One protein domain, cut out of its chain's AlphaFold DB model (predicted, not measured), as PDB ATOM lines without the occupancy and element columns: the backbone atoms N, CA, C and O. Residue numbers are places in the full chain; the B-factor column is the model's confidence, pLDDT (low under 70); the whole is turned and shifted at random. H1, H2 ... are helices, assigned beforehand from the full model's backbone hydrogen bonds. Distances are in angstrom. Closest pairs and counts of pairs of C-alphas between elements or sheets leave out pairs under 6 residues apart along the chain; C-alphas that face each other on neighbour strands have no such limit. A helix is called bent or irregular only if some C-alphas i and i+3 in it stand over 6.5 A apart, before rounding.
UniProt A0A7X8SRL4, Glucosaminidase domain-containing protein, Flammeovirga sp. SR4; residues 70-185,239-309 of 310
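This is residues 70 to 185 and 239 to 309 of the 310 residues of the protein "Glucosaminidase domain-containing protein" of Flammeovirga sp. SR4 (UniProt A0A7X8SRL4). Helices H4 and H5 meet at a steep angle in the middle of an all-helix body; the long hairpin of H1 and H2 packs on H4 through H2, and a row of three shorter helices, H7, H8 and H9, packs on H5 through H8 and H9. H6 lies along another side of H4, H3 meets H4 at a corner, and little H10 packs on H5 near the middle. The printed part has 187 residues with ten named helices, H1 to H10 in chain order, and no named strand; helix packing is part aligned, part crossed. It is compact, with a radius of gyration of the C-alphas of 16.2 A and spans of 47 by 37 by 33 A.

H1, residues 77 to 95, and H2, residues 106 to 123, form a helical hairpin at a shallow tilt of 18 degrees; their closest C-alphas, of Ala 77 and Leu 123, are 5.4 A apart. H3, residues 132 to 139, and H4, residues 146 to 157, touch only at the corner, closest at C-alphas 138 and 146, 6.2 A. H4 touches H2 with residues 147 to 152 alone, closest at C-alphas 113 and 148, 5.0 A, at a steep tilt of 47 degrees. H5, residues 161 to 172, touches H4 at a steep tilt of 55 degrees, closest at C-alphas 150 and 161, 4.7 A. H6, residues 242 to 255, touches H4 at a shallow tilt of 28 degrees, the same way, closest at C-alphas 157 and 250, 6.1 A. H7, residues 257 to 265, and H6 only just touch, only at the corner, with 3 pairs of C-alphas within 8 A, closest at 253 and 259, 5.7 A. H8, residues 269 to 276, forms hairpins with H7, closest at C-alphas 262 and 272, 5.7 A, and with H9, residues 292 to 302, closest at C-alphas 273 and 293, 4.4 A. H9 touches H5, closest at C-alphas 166 and 296, 5.6 A. H10, residues 305 to 308, touches H5, closest at C-alphas 162 and 305, 4.8 A. H1 and H9 are apart. Every O i to N i+4 pair is within hydrogen-bond range in H1 to H6, H8 and H9; H7 has 0 of 5, but 4 of 6 O i to N i+3 pairs, and H10 is too short for an i+4 pair.

H1 begins at C-alpha 77, (52.467, 28.172, -1.639), and is 26.5 A long; H2 is 25.3 A and H6 20.0 A. H7 is irregular, with C-alphas 258 and 261 7.3 A apart. H10 ends at C-alpha 308, (46.735, 39.997, -6.746).

The C-alphas of Asp 72 and Lys 280, the two farthest apart, are 47.9 A apart. Residues 186 to 238 are not printed; C-alphas 185 and 239 are 11.6 A apart. The link from H8 to H9 is long, 15 residues. No printed residue is under pLDDT 70.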
ATOM      1  N   LYS A  70      39.579  21.935  -0.613       87.56
ATOM      2  CA  LYS A  70      40.139  22.806  -1.660       87.56
ATOM      3  C   LYS A  70      41.590  23.162  -1.392       87.56
ATOM      4  O   LYS A  70      42.351  23.258  -2.349       87.56
ATOM      5  N   LEU A  71      41.981  23.352  -0.136       87.06
ATOM      6  CA  LEU A  71      43.369  23.657   0.209       87.06
ATOM      7  C   LEU A  71      44.304  22.471  -0.028       87.06
ATOM      8  O   LEU A  71      45.446  22.696  -0.422       87.06
ATOM      9  N   ASP A  72      43.805  21.244   0.100       88.56
ATOM     10  CA  ASP A  72      44.555  20.022  -0.213       88.56
ATOM     11  C   ASP A  72      44.907  19.887  -1.707       88.56
ATOM     12  O   ASP A  72      45.815  19.140  -2.067       88.56
ATOM     13  N   LEU A  73      44.244  20.643  -2.594       88.19
ATOM     14  CA  LEU A  73      44.582  20.698  -4.023       88.19
ATOM     15  C   LEU A  73      45.824  21.556  -4.322       88.19
ATOM     16  O   LEU A  73      46.317  21.544  -5.452       88.19
ATOM     17  N   ALA A  74      46.309  22.345  -3.357       92.19
ATOM     18  CA  ALA A  74      47.443  23.235  -3.567       92.19
ATOM     19  C   ALA A  74      48.765  22.456  -3.626       92.19
ATOM     20  O   ALA A  74      49.183  21.847  -2.643       92.19
ATOM     21  N   ASN A  75      49.493  22.551  -4.743       92.88
ATOM     22  CA  ASN A  75      50.783  21.861  -4.885       92.88
ATOM     23  C   ASN A  75      51.952  22.652  -4.282       92.88
ATOM     24  O   ASN A  75      53.034  22.112  -4.053       92.88
ATOM     25  N   ASN A  76      51.774  23.959  -4.093       94.44
ATOM     26  CA  ASN A  76      52.794  24.876  -3.598       94.44
ATOM     27  C   ASN A  76      52.143  26.107  -2.933       94.44
ATOM     28  O   ASN A  76      50.922  26.271  -2.949       94.44
ATOM     29  N   ALA A  77      52.958  26.991  -2.353       95.06
ATOM     30  CA  ALA A  77      52.467  28.172  -1.639       95.06
ATOM     31  C   ALA A  77      51.716  29.182  -2.536       95.06
ATOM     32  O   ALA A  77      50.790  29.838  -2.064       95.06
ATOM     33  N   LEU A  78      52.060  29.280  -3.827       96.50
ATOM     34  CA  LEU A  78      51.370  30.155  -4.783       96.50
ATOM     35  C   LEU A  78      49.980  29.605  -5.134       96.50
ATOM     36  O   LEU A  78      49.009  30.362  -5.131       96.50
ATOM     37  N   ASP A  79      49.868  28.292  -5.365       95.88
ATOM     38  CA  ASP A  79      48.576  27.617  -5.568       95.88
ATOM     39  C   ASP A  79      47.684  27.815  -4.336       95.88
ATOM     40  O   ASP A  79      46.515  28.188  -4.452       95.88
ATOM     41  N   LYS A  80      48.267  27.641  -3.143       96.69
ATOM     42  CA  LYS A  80      47.572  27.849  -1.870       96.69
ATOM     43  C   LYS A  80      47.059  29.281  -1.745       96.69
ATOM     44  O   LYS A  80      45.896  29.477  -1.408       96.69
ATOM     45  N   PHE A  81      47.878  30.275  -2.093       98.00
ATOM     46  CA  PHE A  81      47.456  31.674  -2.110       98.00
ATOM     47  C   PHE A  81      46.268  31.909  -3.056       98.00
ATOM     48  O   PHE A  81      45.303  32.565  -2.665       98.00
ATOM     49  N   LEU A  82      46.303  31.369  -4.279       97.50
ATOM     50  CA  LEU A  82      45.215  31.535  -5.248       97.50
ATOM     51  C   LEU A  82      43.894  30.947  -4.740       97.50
ATOM     52  O   LEU A  82      42.853  31.600  -4.861       97.50
ATOM     53  N   ILE A  83      43.948  29.749  -4.155       96.44
ATOM     54  CA  ILE A  83      42.781  29.062  -3.594       96.44
ATOM     55  C   ILE A  83      42.249  29.826  -2.378       96.44
ATOM     56  O   ILE A  83      41.064  30.157  -2.344       96.44
ATOM     57  N   GLU A  84      43.105  30.184  -1.415       97.00
ATOM     58  CA  GLU A  84      42.694  30.934  -0.219       97.00
ATOM     59  C   GLU A  84      42.104  32.298  -0.563       97.00
ATOM     60  O   GLU A  84      41.048  32.660  -0.042       97.00
ATOM     61  N   ARG A  85      42.735  33.037  -1.481       97.81
ATOM     62  CA  ARG A  85      42.215  34.309  -1.990       97.81
ATOM     63  C   ARG A  85      40.835  34.117  -2.612       97.81
ATOM     64  O   ARG A  85      39.939  34.908  -2.334       97.81
ATOM     65  N   GLN A  86      40.650  33.093  -3.448       97.44
ATOM     66  CA  GLN A  86      39.370  32.851  -4.115       97.44
ATOM     67  C   GLN A  86      38.264  32.487  -3.121       97.44
ATOM     68  O   GLN A  86      37.164  33.027  -3.227       97.44
ATOM     69  N   LEU A  87      38.552  31.618  -2.148       95.62
ATOM     70  CA  LEU A  87      37.609  31.273  -1.083       95.62
ATOM     71  C   LEU A  87      37.229  32.514  -0.274       95.62
ATOM     72  O   LEU A  87      36.051  32.805  -0.113       95.62
ATOM     73  N   LEU A  88      38.223  33.305   0.131       96.44
ATOM     74  CA  LEU A  88      38.012  34.522   0.902       96.44
ATOM     75  C   LEU A  88      37.153  35.558   0.156       96.44
ATOM     76  O   LEU A  88      36.259  36.158   0.753       96.44
ATOM     77  N   VAL A  89      37.409  35.777  -1.139       97.50
ATOM     78  CA  VAL A  89      36.586  36.670  -1.971       97.50
ATOM     79  C   VAL A  89      35.149  36.152  -2.043       97.50
ATOM     80  O   VAL A  89      34.216  36.933  -1.863       97.50
ATOM     81  N   THR A  90      34.964  34.851  -2.279       96.31
ATOM     82  CA  THR A  90      33.639  34.223  -2.348       96.31
ATOM     83  C   THR A  90      32.873  34.375  -1.035       96.31
ATOM     84  O   THR A  90      31.732  34.841  -1.059       96.31
ATOM     85  N   ASP A  91      33.503  34.074   0.102       94.81
ATOM     86  CA  ASP A  91      32.894  34.192   1.432       94.81
ATOM     87  C   ASP A  91      32.431  35.632   1.692       94.81
ATOM     88  O   ASP A  91      31.269  35.872   2.023       94.81
ATOM     89  N   PHE A  92      33.293  36.619   1.420       96.38
ATOM     90  CA  PHE A  92      32.948  38.037   1.568       96.38
ATOM     91  C   PHE A  92      31.755  38.453   0.705       96.38
ATOM     92  O   PHE A  92      30.905  39.230   1.151       96.38
ATOM     93  N   LEU A  93      31.690  37.980  -0.540       96.75
ATOM     94  CA  LEU A  93      30.584  38.292  -1.440       96.75
ATOM     95  C   LEU A  93      29.272  37.681  -0.940       96.75
ATOM     96  O   LEU A  93      28.259  38.385  -0.901       96.75
ATOM     97  N   ILE A  94      29.297  36.426  -0.482       95.81
ATOM     98  CA  ILE A  94      28.130  35.729   0.072       95.81
ATOM     99  C   ILE A  94      27.633  36.428   1.343       95.81
ATOM    100  O   ILE A  94      26.460  36.801   1.417       95.81
ATOM    101  N   GLU A  95      28.520  36.681   2.309       96.06
ATOM    102  CA  GLU A  95      28.186  37.330   3.586       96.06
ATOM    103  C   GLU A  95      27.544  38.709   3.392       96.06
ATOM    104  O   GLU A  95      26.634  39.101   4.125       96.06
ATOM    105  N   ASN A  96      27.989  39.446   2.371       96.56
ATOM    106  CA  ASN A  96      27.494  40.786   2.063       96.56
ATOM    107  C   ASN A  96      26.412  40.794   0.965       96.56
ATOM    108  O   ASN A  96      25.998  41.875   0.535       96.56
ATOM    109  N   LYS A  97      25.935  39.619   0.522       97.06
ATOM    110  CA  LYS A  97      24.902  39.442  -0.516       97.06
ATOM    111  C   LYS A  97      25.221  40.206  -1.810       97.06
ATOM    112  O   LYS A  97      24.362  40.892  -2.373       97.06
ATOM    113  N   ARG A  98      26.479  40.140  -2.254       97.00
ATOM    114  CA  ARG A  98      26.999  40.770  -3.478       97.00
ATOM    115  C   ARG A  98      27.430  39.715  -4.487       97.00
ATOM    116  O   ARG A  98      27.775  38.603  -4.118       97.00
ATOM    117  N   THR A  99      27.443  40.082  -5.764       95.75
ATOM    118  CA  THR A  99      27.946  39.214  -6.843       95.75
ATOM    119  C   THR A  99      29.319  39.641  -7.342       95.75
ATOM    120  O   THR A  99      30.017  38.858  -7.978       95.75
ATOM    121  N   ARG A 100      29.721  40.885  -7.060       94.88
ATOM    122  CA  ARG A 100      31.006  41.445  -7.476       94.88
ATOM    123  C   ARG A 100      31.616  42.306  -6.377       94.88
ATOM    124  O   ARG A 100      30.906  42.947  -5.604       94.88
ATOM    125  N   VAL A 101      32.944  42.356  -6.344       95.56
ATOM    126  CA  VAL A 101      33.706  43.071  -5.306       95.56
ATOM    127  C   VAL A 101      33.522  44.590  -5.359       95.56
ATOM    128  O   VAL A 101      33.603  45.246  -4.327       95.56
ATOM    129  N   ASP A 102      33.193  45.150  -6.528       93.94
ATOM    130  CA  ASP A 102      32.881  46.576  -6.712       93.94
ATOM    131  C   ASP A 102      31.540  46.993  -6.076       93.94
ATOM    132  O   ASP A 102      31.282  48.183  -5.906       93.94
ATOM    133  N   GLN A 103      30.697  46.029  -5.692       95.75
ATOM    134  CA  GLN A 103      29.432  46.268  -4.987       95.75
ATOM    135  C   GLN A 103      29.584  46.267  -3.456       95.75
ATOM    136  O   GLN A 103      28.620  46.556  -2.735       95.75
ATOM    137  N   LEU A 104      30.758  45.899  -2.932       96.38
ATOM    138  CA  LEU A 104      31.051  45.977  -1.502       96.38
ATOM    139  C   LEU A 104      31.182  47.443  -1.065       96.38
ATOM    140  O   LEU A 104      31.573  48.317  -1.838       96.38
ATOM    141  N   THR A 105      30.876  47.726   0.203       96.62
ATOM    142  CA  THR A 105      31.189  49.042   0.776       96.62
ATOM    143  C   THR A 105      32.707  49.222   0.850       96.62
ATOM    144  O   THR A 105      33.447  48.243   0.958       96.62
ATOM    145  N   ASN A 106      33.191  50.468   0.850       95.38
ATOM    146  CA  ASN A 106      34.631  50.742   0.951       95.38
ATOM    147  C   ASN A 106      35.270  50.094   2.191       95.38
ATOM    148  O   ASN A 106      36.413  49.660   2.129       95.38
ATOM    149  N   GLU A 107      34.536  50.031   3.303       97.12
ATOM    150  CA  GLU A 107      34.992  49.403   4.544       97.12
ATOM    151  C   GLU A 107      35.164  47.888   4.385       97.12
ATOM    152  O   GLU A 107      36.222  47.354   4.706       97.12
ATOM    153  N   LYS A 108      34.156  47.199   3.830       97.75
ATOM    154  CA  LYS A 108      34.207  45.746   3.610       97.75
ATOM    155  C   LYS A 108      35.233  45.358   2.556       97.75
ATOM    156  O   LYS A 108      35.950  44.382   2.738       97.75
ATOM    157  N   LEU A 109      35.343  46.150   1.492       97.62
ATOM    158  CA  LEU A 109      36.377  45.964   0.482       97.62
ATOM    159  C   LEU A 109      37.777  46.161   1.078       97.62
ATOM    160  O   LEU A 109      38.678  45.387   0.781       97.62
ATOM    161  N   LEU A 110      37.968  47.154   1.952       96.81
ATOM    162  CA  LEU A 110      39.245  47.349   2.638       96.81
ATOM    163  C   LEU A 110      39.585  46.173   3.568       96.81
ATOM    164  O   LEU A 110      40.741  45.760   3.601       96.81
ATOM    165  N   ASP A 111      38.616  45.632   4.309       98.25
ATOM    166  CA  ASP A 111      38.838  44.461   5.173       98.25
ATOM    167  C   ASP A 111      39.227  43.213   4.363       98.25
ATOM    168  O   ASP A 111      40.235  42.567   4.660       98.25
ATOM    169  N   LEU A 112      38.504  42.938   3.269       98.38
ATOM    170  CA  LEU A 112      38.858  41.891   2.307       98.38
ATOM    171  C   LEU A 112      40.288  42.079   1.783       98.38
ATOM    172  O   LEU A 112      41.103  41.158   1.834       98.38
ATOM    173  N   ASN A 113      40.616  43.287   1.326       98.25
ATOM    174  CA  ASN A 113      41.911  43.574   0.722       98.25
ATOM    175  C   ASN A 113      43.063  43.452   1.728       98.25
ATOM    176  O   ASN A 113      44.128  42.981   1.345       98.25
ATOM    177  N   LYS A 114      42.861  43.812   3.005       98.38
ATOM    178  CA  LYS A 114      43.851  43.591   4.077       98.38
ATOM    179  C   LYS A 114      44.113  42.108   4.311       98.38
ATOM    180  O   LYS A 114      45.259  41.700   4.477       98.38
ATOM    181  N   LYS A 115      43.058  41.289   4.319       98.62
ATOM    182  CA  LYS A 115      43.189  39.832   4.457       98.62
ATOM    183  C   LYS A 115      43.948  39.239   3.265       98.62
ATOM    184  O   LYS A 115      44.876  38.466   3.475       98.62
ATOM    185  N   ILE A 116      43.641  39.670   2.039       98.62
ATOM    186  CA  ILE A 116      44.378  39.262   0.831       98.62
ATOM    187  C   ILE A 116      45.836  39.738   0.872       98.62
ATOM    188  O   ILE A 116      46.732  38.965   0.546       98.62
ATOM    189  N   GLY A 117      46.096  40.977   1.298       98.50
ATOM    190  CA  GLY A 117      47.449  41.520   1.437       98.50
ATOM    191  C   GLY A 117      48.304  40.731   2.431       98.50
ATOM    192  O   GLY A 117      49.453  40.404   2.131       98.50
ATOM    193  N   ASN A 118      47.725  40.337   3.570       98.50
ATOM    194  CA  ASN A 118      48.389  39.472   4.546       98.50
ATOM    195  C   ASN A 118      48.664  38.070   3.987       98.50
ATOM    196  O   ASN A 118      49.791  37.592   4.109       98.50
ATOM    197  N   LEU A 119      47.684  37.450   3.317       98.31
ATOM    198  CA  LEU A 119      47.879  36.162   2.641       98.31
ATOM    199  C   LEU A 119      48.998  36.242   1.598       98.31
ATOM    200  O   LEU A 119      49.835  35.348   1.513       98.31
ATOM    201  N   PHE A 120      49.044  37.327   0.824       98.69
ATOM    202  CA  PHE A 120      50.071  37.532  -0.192       98.69
ATOM    203  C   PHE A 120      51.455  37.681   0.439       98.69
ATOM    204  O   PHE A 120      52.421  37.081  -0.024       98.69
ATOM    205  N   ARG A 121      51.566  38.435   1.535       98.38
ATOM    206  CA  ARG A 121      52.811  38.517   2.302       98.38
ATOM    207  C   ARG A 121      53.271  37.128   2.755       98.38
ATOM    208  O   ARG A 121      54.390  36.743   2.435       98.38
ATOM    209  N   GLU A 122      52.409  36.393   3.450       98.00
ATOM    210  CA  GLU A 122      52.765  35.144   4.139       98.00
ATOM    211  C   GLU A 122      53.030  33.979   3.183       98.00
ATOM    212  O   GLU A 122      53.971  33.213   3.379       98.00
ATOM    213  N   LEU A 123      52.218  33.835   2.134       97.75
ATOM    214  CA  LEU A 123      52.316  32.709   1.204       97.75
ATOM    215  C   LEU A 123      53.218  33.011   0.006       97.75
ATOM    216  O   LEU A 123      53.814  32.088  -0.545       97.75
ATOM    217  N   VAL A 124      53.383  34.282  -0.370       98.06
ATOM    218  CA  VAL A 124      54.193  34.672  -1.532       98.06
ATOM    219  C   VAL A 124      55.500  35.326  -1.093       98.06
ATOM    220  O   VAL A 124      56.559  34.729  -1.260       98.06
ATOM    221  N   LEU A 125      55.461  36.527  -0.510       97.62
ATOM    222  CA  LEU A 125      56.681  37.319  -0.285       97.62
ATOM    223  C   LEU A 125      57.633  36.710   0.756       97.62
ATOM    224  O   LEU A 125      58.845  36.742   0.542       97.62
ATOM    225  N   ASP A 126      57.110  36.143   1.845       97.38
ATOM    226  CA  ASP A 126      57.911  35.542   2.922       97.38
ATOM    227  C   ASP A 126      58.613  34.248   2.472       97.38
ATOM    228  O   ASP A 126      59.677  33.900   2.985       97.38
ATOM    229  N   ASN A 127      58.075  33.573   1.451       95.88
ATOM    230  CA  ASN A 127      58.667  32.373   0.848       95.88
ATOM    231  C   ASN A 127      59.668  32.698  -0.275       95.88
ATOM    232  O   ASN A 127      60.178  31.802  -0.952       95.88
ATOM    233  N   MET A 128      59.983  33.980  -0.483       94.75
ATOM    234  CA  MET A 128      60.897  34.456  -1.516       94.75
ATOM    235  C   MET A 128      62.089  35.198  -0.912       94.75
ATOM    236  O   MET A 128      62.010  35.858   0.119       94.75
ATOM    237  N   LYS A 129      63.224  35.187  -1.618       94.50
ATOM    238  CA  LYS A 129      64.385  36.025  -1.268       94.50
ATOM    239  C   LYS A 129      64.189  37.459  -1.778       94.50
ATOM    240  O   LYS A 129      64.806  37.869  -2.764       94.50
ATOM    241  N   VAL A 130      63.308  38.216  -1.123       95.31
ATOM    242  CA  VAL A 130      63.002  39.613  -1.473       95.31
ATOM    243  C   VAL A 130      63.991  40.569  -0.787       95.31
ATOM    244  O   VAL A 130      64.196  40.471   0.422       95.31
ATOM    245  N   PRO A 131      64.612  41.530  -1.504       96.06
ATOM    246  CA  PRO A 131      65.441  42.549  -0.863       96.06
ATOM    247  C   PRO A 131      64.644  43.359   0.181       96.06
ATOM    248  O   PRO A 131      63.522  43.762  -0.130       96.06
ATOM    249  N   PRO A 132      65.209  43.706   1.356       96.44
ATOM    250  CA  PRO A 132      64.449  44.341   2.443       96.44
ATOM    251  C   PRO A 132      63.701  45.622   2.049       96.44
ATOM    252  O   PRO A 132      62.554  45.818   2.436       96.44
ATOM    253  N   HIS A 133      64.319  46.476   1.226       95.19
ATOM    254  CA  HIS A 133      63.677  47.704   0.744       95.19
ATOM    255  C   HIS A 133      62.489  47.425  -0.194       95.19
ATOM    256  O   HIS A 133      61.496  48.143  -0.152       95.19
ATOM    257  N   VAL A 134      62.560  46.363  -1.006       96.94
ATOM    258  CA  VAL A 134      61.456  45.935  -1.878       96.94
ATOM    259  C   VAL A 134      60.341  45.308  -1.052       96.94
ATOM    260  O   VAL A 134      59.174  45.625  -1.260       96.94
ATOM    261  N   TYR A 135      60.699  44.458  -0.090       97.69
ATOM    262  CA  TYR A 135      59.738  43.855   0.828       97.69
ATOM    263  C   TYR A 135      58.962  44.949   1.570       97.69
ATOM    264  O   TYR A 135      57.740  45.007   1.485       97.69
ATOM    265  N   SER A 136      59.679  45.896   2.187       97.19
ATOM    266  CA  SER A 136      59.090  47.048   2.878       97.19
ATOM    267  C   SER A 136      58.241  47.921   1.951       97.19
ATOM    268  O   SER A 136      57.190  48.409   2.367       97.19
ATOM    269  N   PHE A 137      58.630  48.095   0.683       97.88
ATOM    270  CA  PHE A 137      57.816  48.841  -0.274       97.88
ATOM    271  C   PHE A 137      56.403  48.259  -0.404       97.88
ATOM    272  O   PHE A 137      55.438  49.031  -0.358       97.88
ATOM    273  N   PHE A 138      56.283  46.933  -0.527       98.00
ATOM    274  CA  PHE A 138      54.999  46.252  -0.691       98.00
ATOM    275  C   PHE A 138      54.230  46.069   0.624       98.00
ATOM    276  O   PHE A 138      53.016  46.246   0.623       98.00
ATOM    277  N   THR A 139      54.912  45.762   1.734       97.19
ATOM    278  CA  THR A 139      54.261  45.347   2.993       97.19
ATOM    279  C   THR A 139      54.105  46.457   4.029       97.19
ATOM    280  O   THR A 139      53.321  46.312   4.968       97.19
ATOM    281  N   SER A 140      54.826  47.577   3.898       95.06
ATOM    282  CA  SER A 140      54.712  48.674   4.860       95.06
ATOM    283  C   SER A 140      53.319  49.295   4.828       95.06
ATOM    284  O   SER A 140      52.810  49.668   3.770       95.06
ATOM    285  N   THR A 141      52.748  49.508   6.011       92.88
ATOM    286  CA  THR A 141      51.493  50.248   6.195       92.88
ATOM    287  C   THR A 141      51.698  51.764   6.187       92.88
ATOM    288  O   THR A 141      50.734  52.516   6.043       92.88
ATOM    289  N   VAL A 142      52.952  52.221   6.301       90.12
ATOM    290  CA  VAL A 142      53.345  53.633   6.328       90.12
ATOM    291  C   VAL A 142      54.164  53.974   5.073       90.12
ATOM    292  O   VAL A 142      55.077  53.228   4.708       90.12
ATOM    293  N   PRO A 143      53.885  55.096   4.391       92.50
ATOM    294  CA  PRO A 143      52.757  56.012   4.605       92.50
ATOM    295  C   PRO A 143      51.432  55.512   3.992       92.50
ATOM    296  O   PRO A 143      50.430  56.219   4.050       92.50
ATOM    297  N   LEU A 144      51.434  54.340   3.347       95.75
ATOM    298  CA  LEU A 144      50.281  53.776   2.650       95.75
ATOM    299  C   LEU A 144      50.387  52.252   2.574       95.75
ATOM    300  O   LEU A 144      51.425  51.743   2.154       95.75
ATOM    301  N   GLN A 145      49.278  51.576   2.868       97.00
ATOM    302  CA  GLN A 145      49.006  50.165   2.571       97.00
ATOM    303  C   GLN A 145      48.844  49.977   1.051       97.00
ATOM    304  O   GLN A 145      47.754  50.153   0.501       97.00
ATOM    305  N   LYS A 146      49.961  49.776   0.334       98.44
ATOM    306  CA  LYS A 146      50.000  49.886  -1.139       98.44
ATOM    307  C   LYS A 146      49.267  48.749  -1.838       98.44
ATOM    308  O   LYS A 146      48.583  49.032  -2.819       98.44
ATOM    309  N   ILE A 147      49.395  47.511  -1.354       98.62
ATOM    310  CA  ILE A 147      48.686  46.354  -1.925       98.62
ATOM    311  C   ILE A 147      47.182  46.585  -1.806       98.62
ATOM    312  O   ILE A 147      46.467  46.574  -2.803       98.62
ATOM    313  N   GLU A 148      46.716  46.910  -0.608       98.44
ATOM    314  CA  GLU A 148      45.309  47.131  -0.304       98.44
ATOM    315  C   GLU A 148      44.746  48.289  -1.123       98.44
ATOM    316  O   GLU A 148      43.657  48.186  -1.687       98.44
ATOM    317  N   THR A 149      45.512  49.379  -1.236       98.56
ATOM    318  CA  THR A 149      45.126  50.535  -2.049       98.56
ATOM    319  C   THR A 149      45.047  50.162  -3.527       98.56
ATOM    320  O   THR A 149      44.068  50.508  -4.178       98.56
ATOM    321  N   ALA A 150      46.022  49.425  -4.066       98.75
ATOM    322  CA  ALA A 150      45.990  48.971  -5.454       98.75
ATOM    323  C   ALA A 150      44.783  48.059  -5.733       98.75
ATOM    324  O   ALA A 150      44.113  48.239  -6.745       98.75
ATOM    325  N   LEU A 151      44.440  47.160  -4.805       98.69
ATOM    326  CA  LEU A 151      43.246  46.315  -4.887       98.69
ATOM    327  C   LEU A 151      41.941  47.130  -4.833       98.69
ATOM    328  O   LEU A 151      41.001  46.857  -5.581       98.69
ATOM    329  N   MET A 152      41.873  48.169  -3.991       98.25
ATOM    330  CA  MET A 152      40.718  49.078  -3.953       98.25
ATOM    331  C   MET A 152      40.554  49.826  -5.279       98.25
ATOM    332  O   MET A 152      39.444  49.969  -5.793       98.25
ATOM    333  N   GLU A 153      41.660  50.309  -5.842       97.81
ATOM    334  CA  GLU A 153      41.650  51.011  -7.118       97.81
ATOM    335  C   GLU A 153      41.336  50.069  -8.294       97.81
ATOM    336  O   GLU A 153      40.617  50.480  -9.205       97.81
ATOM    337  N   GLN A 154      41.762  48.802  -8.246       98.12
ATOM    338  CA  GLN A 154      41.362  47.769  -9.207       98.12
ATOM    339  C   GLN A 154      39.855  47.541  -9.197       98.12
ATOM    340  O   GLN A 154      39.225  47.588 -10.252       98.12
ATOM    341  N   ALA A 155      39.260  47.340  -8.020       96.75
ATOM    342  CA  ALA A 155      37.820  47.126  -7.912       96.75
ATOM    343  C   ALA A 155      37.022  48.325  -8.453       96.75
ATOM    344  O   ALA A 155      35.997  48.144  -9.102       96.75
ATOM    345  N   LYS A 156      37.506  49.551  -8.213       95.75
ATOM    346  CA  LYS A 156      36.776  50.782  -8.541       95.75
ATOM    347  C   LYS A 156      37.007  51.312  -9.957       95.75
ATOM    348  O   LYS A 156      36.104  51.909 -10.537       95.75
ATOM    349  N   TYR A 157      38.220  51.174 -10.485       96.31
ATOM    350  CA  TYR A 157      38.637  51.780 -11.754       96.31
ATOM    351  C   TYR A 157      39.118  50.763 -12.783       96.31
ATOM    352  O   TYR A 157      39.463  51.167 -13.894       96.31
ATOM    353  N   HIS A 158      39.125  49.473 -12.437       95.88
ATOM    354  CA  HIS A 158      39.511  48.361 -13.308       95.88
ATOM    355  C   HIS A 158      40.952  48.447 -13.832       95.88
ATOM    356  O   HIS A 158      41.264  47.908 -14.890       95.88
ATOM    357  N   VAL A 159      41.834  49.130 -13.096       97.06
ATOM    358  CA  VAL A 159      43.281  49.097 -13.341       97.06
ATOM    359  C   VAL A 159      43.857  47.913 -12.561       97.06
ATOM    360  O   VAL A 159      43.670  47.892 -11.346       97.06
ATOM    361  N   PRO A 160      44.553  46.952 -13.191       98.44
ATOM    362  CA  PRO A 160      45.129  45.818 -12.475       98.44
ATOM    363  C   PRO A 160      46.024  46.268 -11.314       98.44
ATOM    364  O   PRO A 160      46.816  47.217 -11.437       98.44
ATOM    365  N   ALA A 161      45.894  45.600 -10.174       98.69
ATOM    366  CA  ALA A 161      46.665  45.895  -8.980       98.69
ATOM    367  C   ALA A 161      48.150  45.618  -9.233       98.69
ATOM    368  O   ALA A 161      48.996  46.430  -8.850       98.69
ATOM    369  N   SER A 162      48.456  44.548  -9.971       98.75
ATOM    370  CA  SER A 162      49.807  44.210 -10.424       98.75
ATOM    371  C   SER A 162      50.467  45.355 -11.205       98.75
ATOM    372  O   SER A 162      51.592  45.752 -10.892       98.75
ATOM    373  N   ILE A 163      49.749  45.956 -12.161       98.38
ATOM    374  CA  ILE A 163      50.209  47.105 -12.955       98.38
ATOM    375  C   ILE A 163      50.431  48.320 -12.059       98.38
ATOM    376  O   ILE A 163      51.496  48.936 -12.116       98.38
ATOM    377  N   THR A 164      49.465  48.639 -11.199       98.62
ATOM    378  CA  THR A 164      49.553  49.786 -10.284       98.62
ATOM    379  C   THR A 164      50.779  49.678  -9.373       98.62
ATOM    380  O   THR A 164      51.558  50.627  -9.257       98.62
ATOM    381  N   LEU A 165      50.996  48.509  -8.766       98.81
ATOM    382  CA  LEU A 165      52.129  48.242  -7.882       98.81
ATOM    383  C   LEU A 165      53.464  48.258  -8.633       98.81
ATOM    384  O   LEU A 165      54.433  48.842  -8.143       98.81
ATOM    385  N   ALA A 166      53.520  47.663  -9.826       98.56
ATOM    386  CA  ALA A 166      54.732  47.623 -10.635       98.56
ATOM    387  C   ALA A 166      55.139  49.008 -11.151       98.56
ATOM    388  O   ALA A 166      56.323  49.346 -11.108       98.56
ATOM    389  N   GLN A 167      54.180  49.832 -11.585       97.81
ATOM    390  CA  GLN A 167      54.446  51.221 -11.960       97.81
ATOM    391  C   GLN A 167      54.930  52.019 -10.750       97.81
ATOM    392  O   GLN A 167      55.989  52.636 -10.820       97.81
ATOM    393  N   ALA A 168      54.232  51.932  -9.613       98.19
ATOM    394  CA  ALA A 168      54.644  52.632  -8.400       98.19
ATOM    395  C   ALA A 168      56.069  52.249  -7.961       98.19
ATOM    396  O   ALA A 168      56.870  53.112  -7.591       98.19
ATOM    397  N   ALA A 169      56.411  50.960  -8.037       97.38
ATOM    398  CA  ALA A 169      57.751  50.460  -7.753       97.38
ATOM    399  C   ALA A 169      58.792  50.997  -8.744       97.38
ATOM    400  O   ALA A 169      59.862  51.445  -8.331       97.38
ATOM    401  N   LEU A 170      58.491  50.974 -10.044       94.12
ATOM    402  CA  LEU A 170      59.415  51.408 -11.088       94.12
ATOM    403  C   LEU A 170      59.710  52.912 -11.012       94.12
ATOM    404  O   LEU A 170      60.875  53.305 -11.054       94.12
ATOM    405  N   GLU A 171      58.675  53.738 -10.870       92.56
ATOM    406  CA  GLU A 171      58.791  55.203 -10.904       92.56
ATOM    407  C   GLU A 171      59.495  55.766  -9.660       92.56
ATOM    408  O   GLU A 171      60.189  56.780  -9.732       92.56
ATOM    409  N   THR A 172      59.358  55.092  -8.515       93.31
ATOM    410  CA  THR A 172      59.938  55.544  -7.235       93.31
ATOM    411  C   THR A 172      61.197  54.788  -6.825       93.31
ATOM    412  O   THR A 172      61.777  55.080  -5.776       93.31
ATOM    413  N   GLY A 173      61.612  53.788  -7.610       92.38
ATOM    414  CA  GLY A 173      62.670  52.855  -7.232       92.38
ATOM    415  C   GLY A 173      62.343  52.149  -5.916       92.38
ATOM    416  O   GLY A 173      63.112  52.256  -4.962       92.38
ATOM    417  N   TYR A 174      61.180  51.499  -5.847       95.38
ATOM    418  CA  TYR A 174      60.635  50.853  -4.647       95.38
ATOM    419  C   TYR A 174      60.568  51.807  -3.443       95.38
ATOM    420  O   TYR A 174      60.940  51.461  -2.326       95.38
ATOM    421  N   GLY A 175      60.115  53.041  -3.671       93.19
ATOM    422  CA  GLY A 175      59.952  54.060  -2.633       93.19
ATOM    423  C   GLY A 175      61.239  54.768  -2.205       93.19
ATOM    424  O   GLY A 175      61.165  55.679  -1.384       93.19
ATOM    425  N   SER A 176      62.403  54.418  -2.768       89.62
ATOM    426  CA  SER A 176      63.681  55.077  -2.444       89.62
ATOM    427  C   SER A 176      63.700  56.568  -2.794       89.62
ATOM    428  O   SER A 176      64.410  57.347  -2.157       89.62
ATOM    429  N   ARG A 177      62.908  56.987  -3.787       89.19
ATOM    430  CA  ARG A 177      62.746  58.393  -4.152       89.19
ATOM    431  C   ARG A 177      61.296  58.691  -4.515       89.19
ATOM    432  O   ARG A 177      60.872  58.475  -5.645       89.19
ATOM    433  N   VAL A 178      60.561  59.262  -3.565       91.25
ATOM    434  CA  VAL A 178      59.198  59.771  -3.772       91.25
ATOM    435  C   VAL A 178      59.221  61.290  -3.644       91.25
ATOM    436  O   VAL A 178      59.593  61.819  -2.600       91.25
ATOM    437  N   ILE A 179      58.833  62.009  -4.698       88.62
ATOM    438  CA  ILE A 179      58.795  63.479  -4.688       88.62
ATOM    439  C   ILE A 179      57.342  63.934  -4.721       88.62
ATOM    440  O   ILE A 179      56.587  63.524  -5.595       88.62
ATOM    441  N   GLY A 180      56.944  64.772  -3.757       91.12
ATOM    442  CA  GLY A 180      55.590  65.331  -3.696       91.12
ATOM    443  C   GLY A 180      54.489  64.276  -3.575       91.12
ATOM    444  O   GLY A 180      53.428  64.446  -4.162       91.12
ATOM    445  N   ASN A 181      54.766  63.158  -2.890       94.88
ATOM    446  CA  ASN A 181      53.887  61.984  -2.819       94.88
ATOM    447  C   ASN A 181      53.507  61.383  -4.184       94.88
ATOM    448  O   ASN A 181      52.552  60.623  -4.265       94.88
ATOM    449  N   ASN A 182      54.229  61.698  -5.261       94.50
ATOM    450  CA  ASN A 182      53.930  61.206  -6.600       94.50
ATOM    451  C   ASN A 182      54.595  59.849  -6.836       94.50
ATOM    452  O   ASN A 182      55.786  59.776  -7.136       94.50
ATOM    453  N   TYR A 183      53.813  58.777  -6.704       96.56
ATOM    454  CA  TYR A 183      54.293  57.412  -6.926       96.56
ATOM    455  C   TYR A 183      54.352  57.005  -8.402       96.56
ATOM    456  O   TYR A 183      54.894  55.954  -8.703       96.56
ATOM    457  N   PHE A 184      53.821  57.814  -9.320       95.75
ATOM    458  CA  PHE A 184      53.561  57.404 -10.705       95.75
ATOM    459  C   PHE A 184      54.254  58.292 -11.745       95.75
ATOM    460  O   PHE A 184      53.963  58.203 -12.934       95.75
ATOM    461  N   GLY A 185      55.123  59.209 -11.311       88.94
ATOM    462  CA  GLY A 185      55.843  60.106 -12.218       88.94
ATOM    463  C   GLY A 185      54.927  61.011 -13.054       88.94
ATOM    464  O   GLY A 185      55.315  61.459 -14.134       88.94
ATOM    465  N   TYR A 239      50.886  65.734  -4.516       93.81
ATOM    466  CA  TYR A 239      49.686  65.227  -3.869       93.81
ATOM    467  C   TYR A 239      49.784  65.421  -2.355       93.81
ATOM    468  O   TYR A 239      50.867  65.312  -1.768       93.81
ATOM    469  N   MET A 240      48.649  65.669  -1.709       95.00
ATOM    470  CA  MET A 240      48.536  65.794  -0.257       95.00
ATOM    471  C   MET A 240      48.905  64.492   0.453       95.00
ATOM    472  O   MET A 240      49.438  64.521   1.559       95.00
ATOM    473  N   SER A 241      48.647  63.343  -0.179       96.81
ATOM    474  CA  SER A 241      48.988  62.031   0.367       96.81
ATOM    475  C   SER A 241      49.390  61.029  -0.721       96.81
ATOM    476  O   SER A 241      49.001  61.180  -1.882       96.81
ATOM    477  N   PRO A 242      50.117  59.955  -0.364       96.50
ATOM    478  CA  PRO A 242      50.347  58.824  -1.259       96.50
ATOM    479  C   PRO A 242      49.052  58.244  -1.835       96.50
ATOM    480  O   PRO A 242      48.998  57.956  -3.029       96.50
ATOM    481  N   TRP A 243      48.002  58.122  -1.014       97.31
ATOM    482  CA  TRP A 243      46.696  57.617  -1.446       97.31
ATOM    483  C   TRP A 243      46.114  58.464  -2.582       97.31
ATOM    484  O   TRP A 243      45.620  57.928  -3.570       97.31
ATOM    485  N   GLU A 244      46.229  59.790  -2.478       97.50
ATOM    486  CA  GLU A 244      45.738  60.697  -3.514       97.50
ATOM    487  C   GLU A 244      46.482  60.489  -4.837       97.50
ATOM    488  O   GLU A 244      45.854  60.527  -5.892       97.50
ATOM    489  N   SER A 245      47.782  60.179  -4.803       97.75
ATOM    490  CA  SER A 245      48.524  59.854  -6.026       97.75
ATOM    491  C   SER A 245      48.034  58.561  -6.692       97.75
ATOM    492  O   SER A 245      47.866  58.539  -7.909       97.75
ATOM    493  N   PHE A 246      47.723  57.518  -5.907       98.25
ATOM    494  CA  PHE A 246      47.140  56.261  -6.404       98.25
ATOM    495  C   PHE A 246      45.759  56.511  -7.009       98.25
ATOM    496  O   PHE A 246      45.490  56.100  -8.135       98.25
ATOM    497  N   ARG A 247      44.915  57.281  -6.317       97.50
ATOM    498  CA  ARG A 247      43.596  57.667  -6.825       97.50
ATOM    499  C   ARG A 247      43.691  58.480  -8.112       97.50
ATOM    500  O   ARG A 247      42.975  58.210  -9.076       97.50
ATOM    501  N   ALA A 248      44.551  59.495  -8.138       96.50
ATOM    502  CA  ALA A 248      44.732  60.351  -9.302       96.50
ATOM    503  C   ALA A 248      45.235  59.553 -10.508       96.50
ATOM    504  O   ALA A 248      44.760  59.778 -11.621       96.50
ATOM    505  N   HIS A 249      46.137  58.595 -10.285       97.31
ATOM    506  CA  HIS A 249      46.625  57.678 -11.306       97.31
ATOM    507  C   HIS A 249      45.498  56.832 -11.914       97.31
ATOM    508  O   HIS A 249      45.297  56.860 -13.130       97.31
ATOM    509  N   SER A 250      44.713  56.150 -11.080       97.12
ATOM    510  CA  SER A 250      43.613  55.295 -11.538       97.12
ATOM    511  C   SER A 250      42.546  56.087 -12.286       97.12
ATOM    512  O   SER A 250      42.116  55.697 -13.371       97.12
ATOM    513  N   VAL A 251      42.177  57.262 -11.764       96.50
ATOM    514  CA  VAL A 251      41.245  58.184 -12.425       96.50
ATOM    515  C   VAL A 251      41.804  58.672 -13.763       96.50
ATOM    516  O   VAL A 251      41.057  58.776 -14.734       96.50
ATOM    517  N   PHE A 252      43.100  58.977 -13.836       94.31
ATOM    518  CA  PHE A 252      43.747  59.432 -15.063       94.31
ATOM    519  C   PHE A 252      43.730  58.359 -16.154       94.31
ATOM    520  O   PHE A 252      43.372  58.672 -17.291       94.31
ATOM    521  N   LEU A 253      44.065  57.111 -15.817       95.38
ATOM    522  CA  LEU A 253      43.991  55.994 -16.758       95.38
ATOM    523  C   LEU A 253      42.546  55.729 -17.191       95.38
ATOM    524  O   LEU A 253      42.268  55.665 -18.382       95.38
ATOM    525  N   ASN A 254      41.616  55.657 -16.242       94.94
ATOM    526  CA  ASN A 254      40.223  55.309 -16.514       94.94
ATOM    527  C   ASN A 254      39.468  56.385 -17.325       94.94
ATOM    528  O   ASN A 254      38.663  56.051 -18.189       94.94
ATOM    529  N   LYS A 255      39.729  57.680 -17.093       93.44
ATOM    530  CA  LYS A 255      38.963  58.768 -17.735       93.44
ATOM    531  C   LYS A 255      39.506  59.232 -19.083       93.44
ATOM    532  O   LYS A 255      38.759  59.809 -19.875       93.44
ATOM    533  N   GLN A 256      40.801  59.075 -19.348       92.38
ATOM    534  CA  GLN A 256      41.391  59.624 -20.570       92.38
ATOM    535  C   GLN A 256      41.203  58.662 -21.742       92.38
ATOM    536  O   GLN A 256      41.749  57.561 -21.742       92.38
ATOM    537  N   LYS A 257      40.525  59.127 -22.801       93.94
ATOM    538  CA  LYS A 257      40.209  58.327 -24.003       93.94
ATOM    539  C   LYS A 257      41.413  57.580 -24.583       93.94
ATOM    540  O   LYS A 257      41.264  56.466 -25.067       93.94
ATOM    541  N   ARG A 258      42.612  58.167 -24.501       93.69
ATOM    542  CA  ARG A 258      43.848  57.548 -25.005       93.69
ATOM    543  C   ARG A 258      44.175  56.196 -24.357       93.69
ATOM    544  O   ARG A 258      44.824  55.386 -24.998       93.69
ATOM    545  N   TYR A 259      43.764  55.979 -23.105       94.94
ATOM    546  CA  TYR A 259      44.041  54.758 -22.343       94.94
ATOM    547  C   TYR A 259      42.890  53.750 -22.403       94.94
ATOM    548  O   TYR A 259      43.058  52.636 -21.924       94.94
ATOM    549  N   ALA A 260      41.759  54.095 -23.033       94.75
ATOM    550  CA  ALA A 260      40.627  53.183 -23.204       94.75
ATOM    551  C   ALA A 260      41.020  51.804 -23.786       94.75
ATOM    552  O   ALA A 260      40.495  50.808 -23.291       94.75
ATOM    553  N   PRO A 261      41.976  51.693 -24.740       94.88
ATOM    554  CA  PRO A 261      42.424  50.391 -25.236       94.88
ATOM    555  C   PRO A 261      43.040  49.464 -24.176       94.88
ATOM    556  O   PRO A 261      43.063  48.263 -24.392       94.88
ATOM    557  N   LEU A 262      43.532  49.977 -23.040       95.12
ATOM    558  CA  LEU A 262      44.057  49.125 -21.962       95.12
ATOM    559  C   LEU A 262      42.944  48.293 -21.314       95.12
ATOM    560  O   LEU A 262      43.128  47.123 -21.002       95.12
ATOM    561  N   PHE A 263      41.757  48.880 -21.174       94.56
ATOM    562  CA  PHE A 263      40.634  48.262 -20.472       94.56
ATOM    563  C   PHE A 263      39.920  47.181 -21.295       94.56
ATOM    564  O   PHE A 263      39.110  46.441 -20.745       94.56
ATOM    565  N   THR A 264      40.236  47.032 -22.588       91.81
ATOM    566  CA  THR A 264      39.725  45.915 -23.406       91.81
ATOM    567  C   THR A 264      40.443  44.599 -23.116       91.81
ATOM    568  O   THR A 264      39.948  43.543 -23.491       91.81
ATOM    569  N   GLN A 265      41.582  44.652 -22.421       87.56
ATOM    570  CA  GLN A 265      42.397  43.486 -22.073       87.56
ATOM    571  C   GLN A 265      42.007  42.869 -20.719       87.56
ATOM    572  O   GLN A 265      42.654  41.940 -20.238       87.56
ATOM    573  N   GLY A 266      40.969  43.404 -20.063       89.88
ATOM    574  CA  GLY A 266      40.577  42.983 -18.723       89.88
ATOM    575  C   GLY A 266      41.739  43.122 -17.737       89.88
ATOM    576  O   GLY A 266      42.286  44.211 -17.570       89.88
ATOM    577  N   ARG A 267      42.115  42.007 -17.101       92.00
ATOM    578  CA  ARG A 267      43.187  41.929 -16.096       92.00
ATOM    579  C   ARG A 267      44.484  41.295 -16.616       92.00
ATOM    580  O   ARG A 267      45.359  40.981 -15.821       92.00
ATOM    581  N   ASP A 268      44.629  41.095 -17.928       95.81
ATOM    582  CA  ASP A 268      45.876  40.567 -18.491       95.81
ATOM    583  C   ASP A 268      46.999  41.610 -18.371       95.81
ATOM    584  O   ASP A 268      47.154  42.507 -19.209       95.81
ATOM    585  N   TYR A 269      47.811  41.489 -17.319       96.94
ATOM    586  CA  TYR A 269      48.908  42.415 -17.070       96.94
ATOM    587  C   TYR A 269      49.951  42.418 -18.198       96.94
ATOM    588  O   TYR A 269      50.619  43.433 -18.398       96.94
ATOM    589  N   LYS A 270      50.121  41.318 -18.948       96.88
ATOM    590  CA  LYS A 270      51.089  41.258 -20.053       96.88
ATOM    591  C   LYS A 270      50.595  42.117 -21.205       96.88
ATOM    592  O   LYS A 270      51.371  42.916 -21.736       96.88
ATOM    593  N   ALA A 271      49.312  42.014 -21.543       95.56
ATOM    594  CA  ALA A 271      48.681  42.879 -22.532       95.56
ATOM    595  C   ALA A 271      48.722  44.356 -22.097       95.56
ATOM    596  O   ALA A 271      49.168  45.213 -22.867       95.56
ATOM    597  N   TRP A 272      48.388  44.647 -20.833       96.81
ATOM    598  CA  TRP A 272      48.521  45.989 -20.254       96.81
ATOM    599  C   TRP A 272      49.951  46.528 -20.360       96.81
ATOM    600  O   TRP A 272      50.154  47.638 -20.851       96.81
ATOM    601  N   ALA A 273      50.955  45.758 -19.941       95.12
ATOM    602  CA  ALA A 273      52.352  46.180 -19.958       95.12
ATOM    603  C   ALA A 273      52.876  46.411 -21.385       95.12
ATOM    604  O   ALA A 273      53.620  47.366 -21.618       95.12
ATOM    605  N   ASN A 274      52.461  45.584 -22.349       92.62
ATOM    606  CA  ASN A 274      52.812  45.761 -23.759       92.62
ATOM    607  C   ASN A 274      52.200  47.048 -24.343       92.62
ATOM    608  O   ASN A 274      52.848  47.724 -25.140       92.62
ATOM    609  N   MET A 275      50.986  47.418 -23.923       93.69
ATOM    610  CA  MET A 275      50.260  48.565 -24.477       93.69
ATOM    611  C   MET A 275      50.491  49.880 -23.728       93.69
ATOM    612  O   MET A 275      50.446  50.933 -24.351       93.69
ATOM    613  N   ILE A 276      50.749  49.888 -22.418       93.38
ATOM    614  CA  ILE A 276      50.772  51.132 -21.620       93.38
ATOM    615  C   ILE A 276      51.910  52.090 -22.018       93.38
ATOM    616  O   ILE A 276      51.785  53.306 -21.879       93.38
ATOM    617  N   GLY A 277      53.009  51.548 -22.555       88.38
ATOM    618  CA  GLY A 277      54.227  52.271 -22.932       88.38
ATOM    619  C   GLY A 277      54.092  53.203 -24.146       88.38
ATOM    620  O   GLY A 277      53.040  53.762 -24.429       88.38
ATOM    621  N   SER A 278      55.194  53.428 -24.858       82.06
ATOM    622  CA  SER A 278      55.301  54.472 -25.890       82.06
ATOM    623  C   SER A 278      54.466  54.200 -27.145       82.06
ATOM    624  O   SER A 278      54.469  53.093 -27.683       82.06
ATOM    625  N   THR A 279      53.827  55.249 -27.681       83.88
ATOM    626  CA  THR A 279      53.063  55.188 -28.943       83.88
ATOM    627  C   THR A 279      53.917  54.805 -30.144       83.88
ATOM    628  O   THR A 279      53.405  54.234 -31.101       83.88
ATOM    629  N   LYS A 280      55.232  55.056 -30.093       80.88
ATOM    630  CA  LYS A 280      56.161  54.654 -31.158       80.88
ATOM    631  C   LYS A 280      56.272  53.130 -31.291       80.88
ATOM    632  O   LYS A 280      56.596  52.642 -32.366       80.88
ATOM    633  N   TYR A 281      56.003  52.394 -30.214       80.00
ATOM    634  CA  TYR A 281      56.107  50.935 -30.168       80.00
ATOM    635  C   TYR A 281      54.736  50.275 -29.986       80.00
ATOM    636  O   TYR A 281      54.635  49.230 -29.357       80.00
ATOM    637  N   GLY A 282      53.680  50.907 -30.517       80.81
ATOM    638  CA  GLY A 282      52.317  50.367 -30.497       80.81
ATOM    639  C   GLY A 282      51.548  50.593 -29.192       80.81
ATOM    640  O   GLY A 282      50.456  50.056 -29.039       80.81
ATOM    641  N   GLY A 283      52.094  51.378 -28.257       87.81
ATOM    642  CA  GLY A 283      51.446  51.678 -26.985       87.81
ATOM    643  C   GLY A 283      50.529  52.908 -26.993       87.81
ATOM    644  O   GLY A 283      50.335  53.582 -28.002       87.81
ATOM    645  N   VAL A 284      49.990  53.249 -25.824       90.12
ATOM    646  CA  VAL A 284      49.059  54.375 -25.608       90.12
ATOM    647  C   VAL A 284      49.748  55.651 -25.111       90.12
ATOM    648  O   VAL A 284      49.143  56.724 -25.075       90.12
ATOM    649  N   GLY A 285      51.041  55.573 -24.796       88.75
ATOM    650  CA  GLY A 285      51.943  56.692 -24.530       88.75
ATOM    651  C   GLY A 285      51.926  57.208 -23.098       88.75
ATOM    652  O   GLY A 285      51.912  58.431 -22.913       88.75
ATOM    653  N   TYR A 286      51.916  56.308 -22.110       89.06
ATOM    654  CA  TYR A 286      52.161  56.665 -20.707       89.06
ATOM    655  C   TYR A 286      53.634  57.026 -20.473       89.06
ATOM    656  O   TYR A 286      53.938  58.059 -19.884       89.06
ATOM    657  N   ALA A 287      54.545  56.210 -21.010       85.00
ATOM    658  CA  ALA A 287      55.991  56.397 -20.926       85.00
ATOM    659  C   ALA A 287      56.621  56.498 -22.321       85.00
ATOM    660  O   ALA A 287      56.103  55.947 -23.290       85.00
ATOM    661  N   THR A 288      57.760  57.181 -22.427       77.44
ATOM    662  CA  THR A 288      58.542  57.303 -23.673       77.44
ATOM    663  C   THR A 288      59.494  56.126 -23.880       77.44
ATOM    664  O   THR A 288      59.751  55.725 -25.013       77.44
ATOM    665  N   SER A 289      59.978  55.528 -22.786       78.44
ATOM    666  CA  SER A 289      60.989  54.470 -22.826       78.44
ATOM    667  C   SER A 289      60.518  53.229 -23.603       78.44
ATOM    668  O   SER A 289      59.470  52.663 -23.277       78.44
ATOM    669  N   PRO A 290      61.327  52.708 -24.549       76.12
ATOM    670  CA  PRO A 290      61.039  51.461 -25.265       76.12
ATOM    671  C   PRO A 290      61.145  50.204 -24.385       76.12
ATOM    672  O   PRO A 290      60.880  49.100 -24.853       76.12
ATOM    673  N   LEU A 291      61.623  50.343 -23.146       82.19
ATOM    674  CA  LEU A 291      61.804  49.243 -22.195       82.19
ATOM    675  C   LEU A 291      60.726  49.226 -21.108       82.19
ATOM    676  O   LEU A 291      60.764  48.355 -20.249       82.19
ATOM    677  N   TYR A 292      59.789  50.180 -21.123       87.12
ATOM    678  CA  TYR A 292      58.835  50.364 -20.031       87.12
ATOM    679  C   TYR A 292      57.996  49.109 -19.766       87.12
ATOM    680  O   TYR A 292      58.039  48.571 -18.666       87.12
ATOM    681  N   GLY A 293      57.326  48.584 -20.797       90.69
ATOM    682  CA  GLY A 293      56.505  47.378 -20.676       90.69
ATOM    683  C   GLY A 293      57.288  46.149 -20.210       90.69
ATOM    684  O   GLY A 293      56.832  45.417 -19.338       90.69
ATOM    685  N   GLU A 294      58.507  45.957 -20.720       89.69
ATOM    686  CA  GLU A 294      59.383  44.857 -20.287       89.69
ATOM    687  C   GLU A 294      59.789  44.967 -18.817       89.69
ATOM    688  O   GLU A 294      59.883  43.960 -18.120       89.69
ATOM    689  N   LEU A 295      60.033  46.185 -18.328       89.25
ATOM    690  CA  LEU A 295      60.345  46.407 -16.920       89.25
ATOM    691  C   LEU A 295      59.136  46.101 -16.032       89.25
ATOM    692  O   LEU A 295      59.318  45.455 -15.005       89.25
ATOM    693  N   LEU A 296      57.923  46.493 -16.442       95.88
ATOM    694  CA  LEU A 296      56.707  46.163 -15.695       95.88
ATOM    695  C   LEU A 296      56.495  44.651 -15.610       95.88
ATOM    696  O   LEU A 296      56.365  44.137 -14.504       95.88
ATOM    697  N   LYS A 297      56.553  43.934 -16.743       97.12
ATOM    698  CA  LYS A 297      56.424  42.465 -16.765       97.12
ATOM    699  C   LYS A 297      57.436  41.805 -15.834       97.12
ATOM    700  O   LYS A 297      57.047  41.023 -14.980       97.12
ATOM    701  N   LYS A 298      58.708  42.213 -15.906       95.94
ATOM    702  CA  LYS A 298      59.760  41.680 -15.029       95.94
ATOM    703  C   LYS A 298      59.512  41.948 -13.550       95.94
ATOM    704  O   LYS A 298      59.869  41.107 -12.737       95.94
ATOM    705  N   ILE A 299      58.970  43.109 -13.181       97.75
ATOM    706  CA  ILE A 299      58.636  43.405 -11.780       97.75
ATOM    707  C   ILE A 299      57.467  42.529 -11.326       97.75
ATOM    708  O   ILE A 299      57.551  41.944 -10.249       97.75
ATOM    709  N   ILE A 300      56.419  42.419 -12.146       98.56
ATOM    710  CA  ILE A 300      55.223  41.624 -11.846       98.56
ATOM    711  C   ILE A 300      55.591  40.150 -11.689       98.56
ATOM    712  O   ILE A 300      55.347  39.587 -10.629       98.56
ATOM    713  N   GLU A 301      56.267  39.566 -12.679       98.00
ATOM    714  CA  GLU A 301      56.681  38.158 -12.683       98.00
ATOM    715  C   GLU A 301      57.650  37.842 -11.537       98.00
ATOM    716  O   GLU A 301      57.530  36.810 -10.884       98.00
ATOM    717  N   ARG A 302      58.607  38.739 -11.254       97.44
ATOM    718  CA  ARG A 302      59.617  38.516 -10.209       97.44
ATOM    719  C   ARG A 302      59.030  38.447  -8.805       97.44
ATOM    720  O   ARG A 302      59.652  37.819  -7.955       97.44
ATOM    721  N   TYR A 303      57.925  39.137  -8.548       98.12
ATOM    722  CA  TYR A 303      57.297  39.199  -7.226       98.12
ATOM    723  C   TYR A 303      55.872  38.644  -7.230       98.12
ATOM    724  O   TYR A 303      55.141  38.895  -6.281       98.12
ATOM    725  N   HIS A 304      55.485  37.922  -8.287       98.31
ATOM    726  CA  HIS A 304      54.163  37.317  -8.472       98.31
ATOM    727  C   HIS A 304      52.990  38.281  -8.215       98.31
ATOM    728  O   HIS A 304      51.969  37.904  -7.642       98.31
ATOM    729  N   LEU A 305      53.138  39.555  -8.604       98.69
ATOM    730  CA  LEU A 305      52.117  40.576  -8.332       98.69
ATOM    731  C   LEU A 305      50.810  40.308  -9.088       98.69
ATOM    732  O   LEU A 305      49.766  40.811  -8.692       98.69
ATOM    733  N   ASP A 306      50.861  39.527 -10.165       98.38
ATOM    734  CA  ASP A 306      49.712  39.093 -10.958       98.38
ATOM    735  C   ASP A 306      48.740  38.217 -10.165       98.38
ATOM    736  O   ASP A 306      47.538  38.236 -10.426       98.38
ATOM    737  N   LEU A 307      49.217  37.531  -9.121       98.25
ATOM    738  CA  LEU A 307      48.345  36.789  -8.215       98.25
ATOM    739  C   LEU A 307      47.390  37.723  -7.445       98.25
ATOM    740  O   LEU A 307      46.377  37.269  -6.923       98.25
ATOM    741  N   LEU A 308      47.645  39.033  -7.378       98.50
ATOM    742  CA  LEU A 308      46.735  39.997  -6.746       98.50
ATOM    743  C   LEU A 308      45.577  40.433  -7.658       98.50
ATOM    744  O   LEU A 308      44.635  41.059  -7.177       98.50
ATOM    745  N   ASP A 309      45.598  40.106  -8.947       97.75
ATOM    746  CA  ASP A 309      44.545  40.532  -9.867       97.75
ATOM    747  C   ASP A 309      43.328  39.573  -9.769       97.75
ATOM    748  O   ASP A 309      43.450  38.369 -10.020       97.75
TER     749      ASP A 309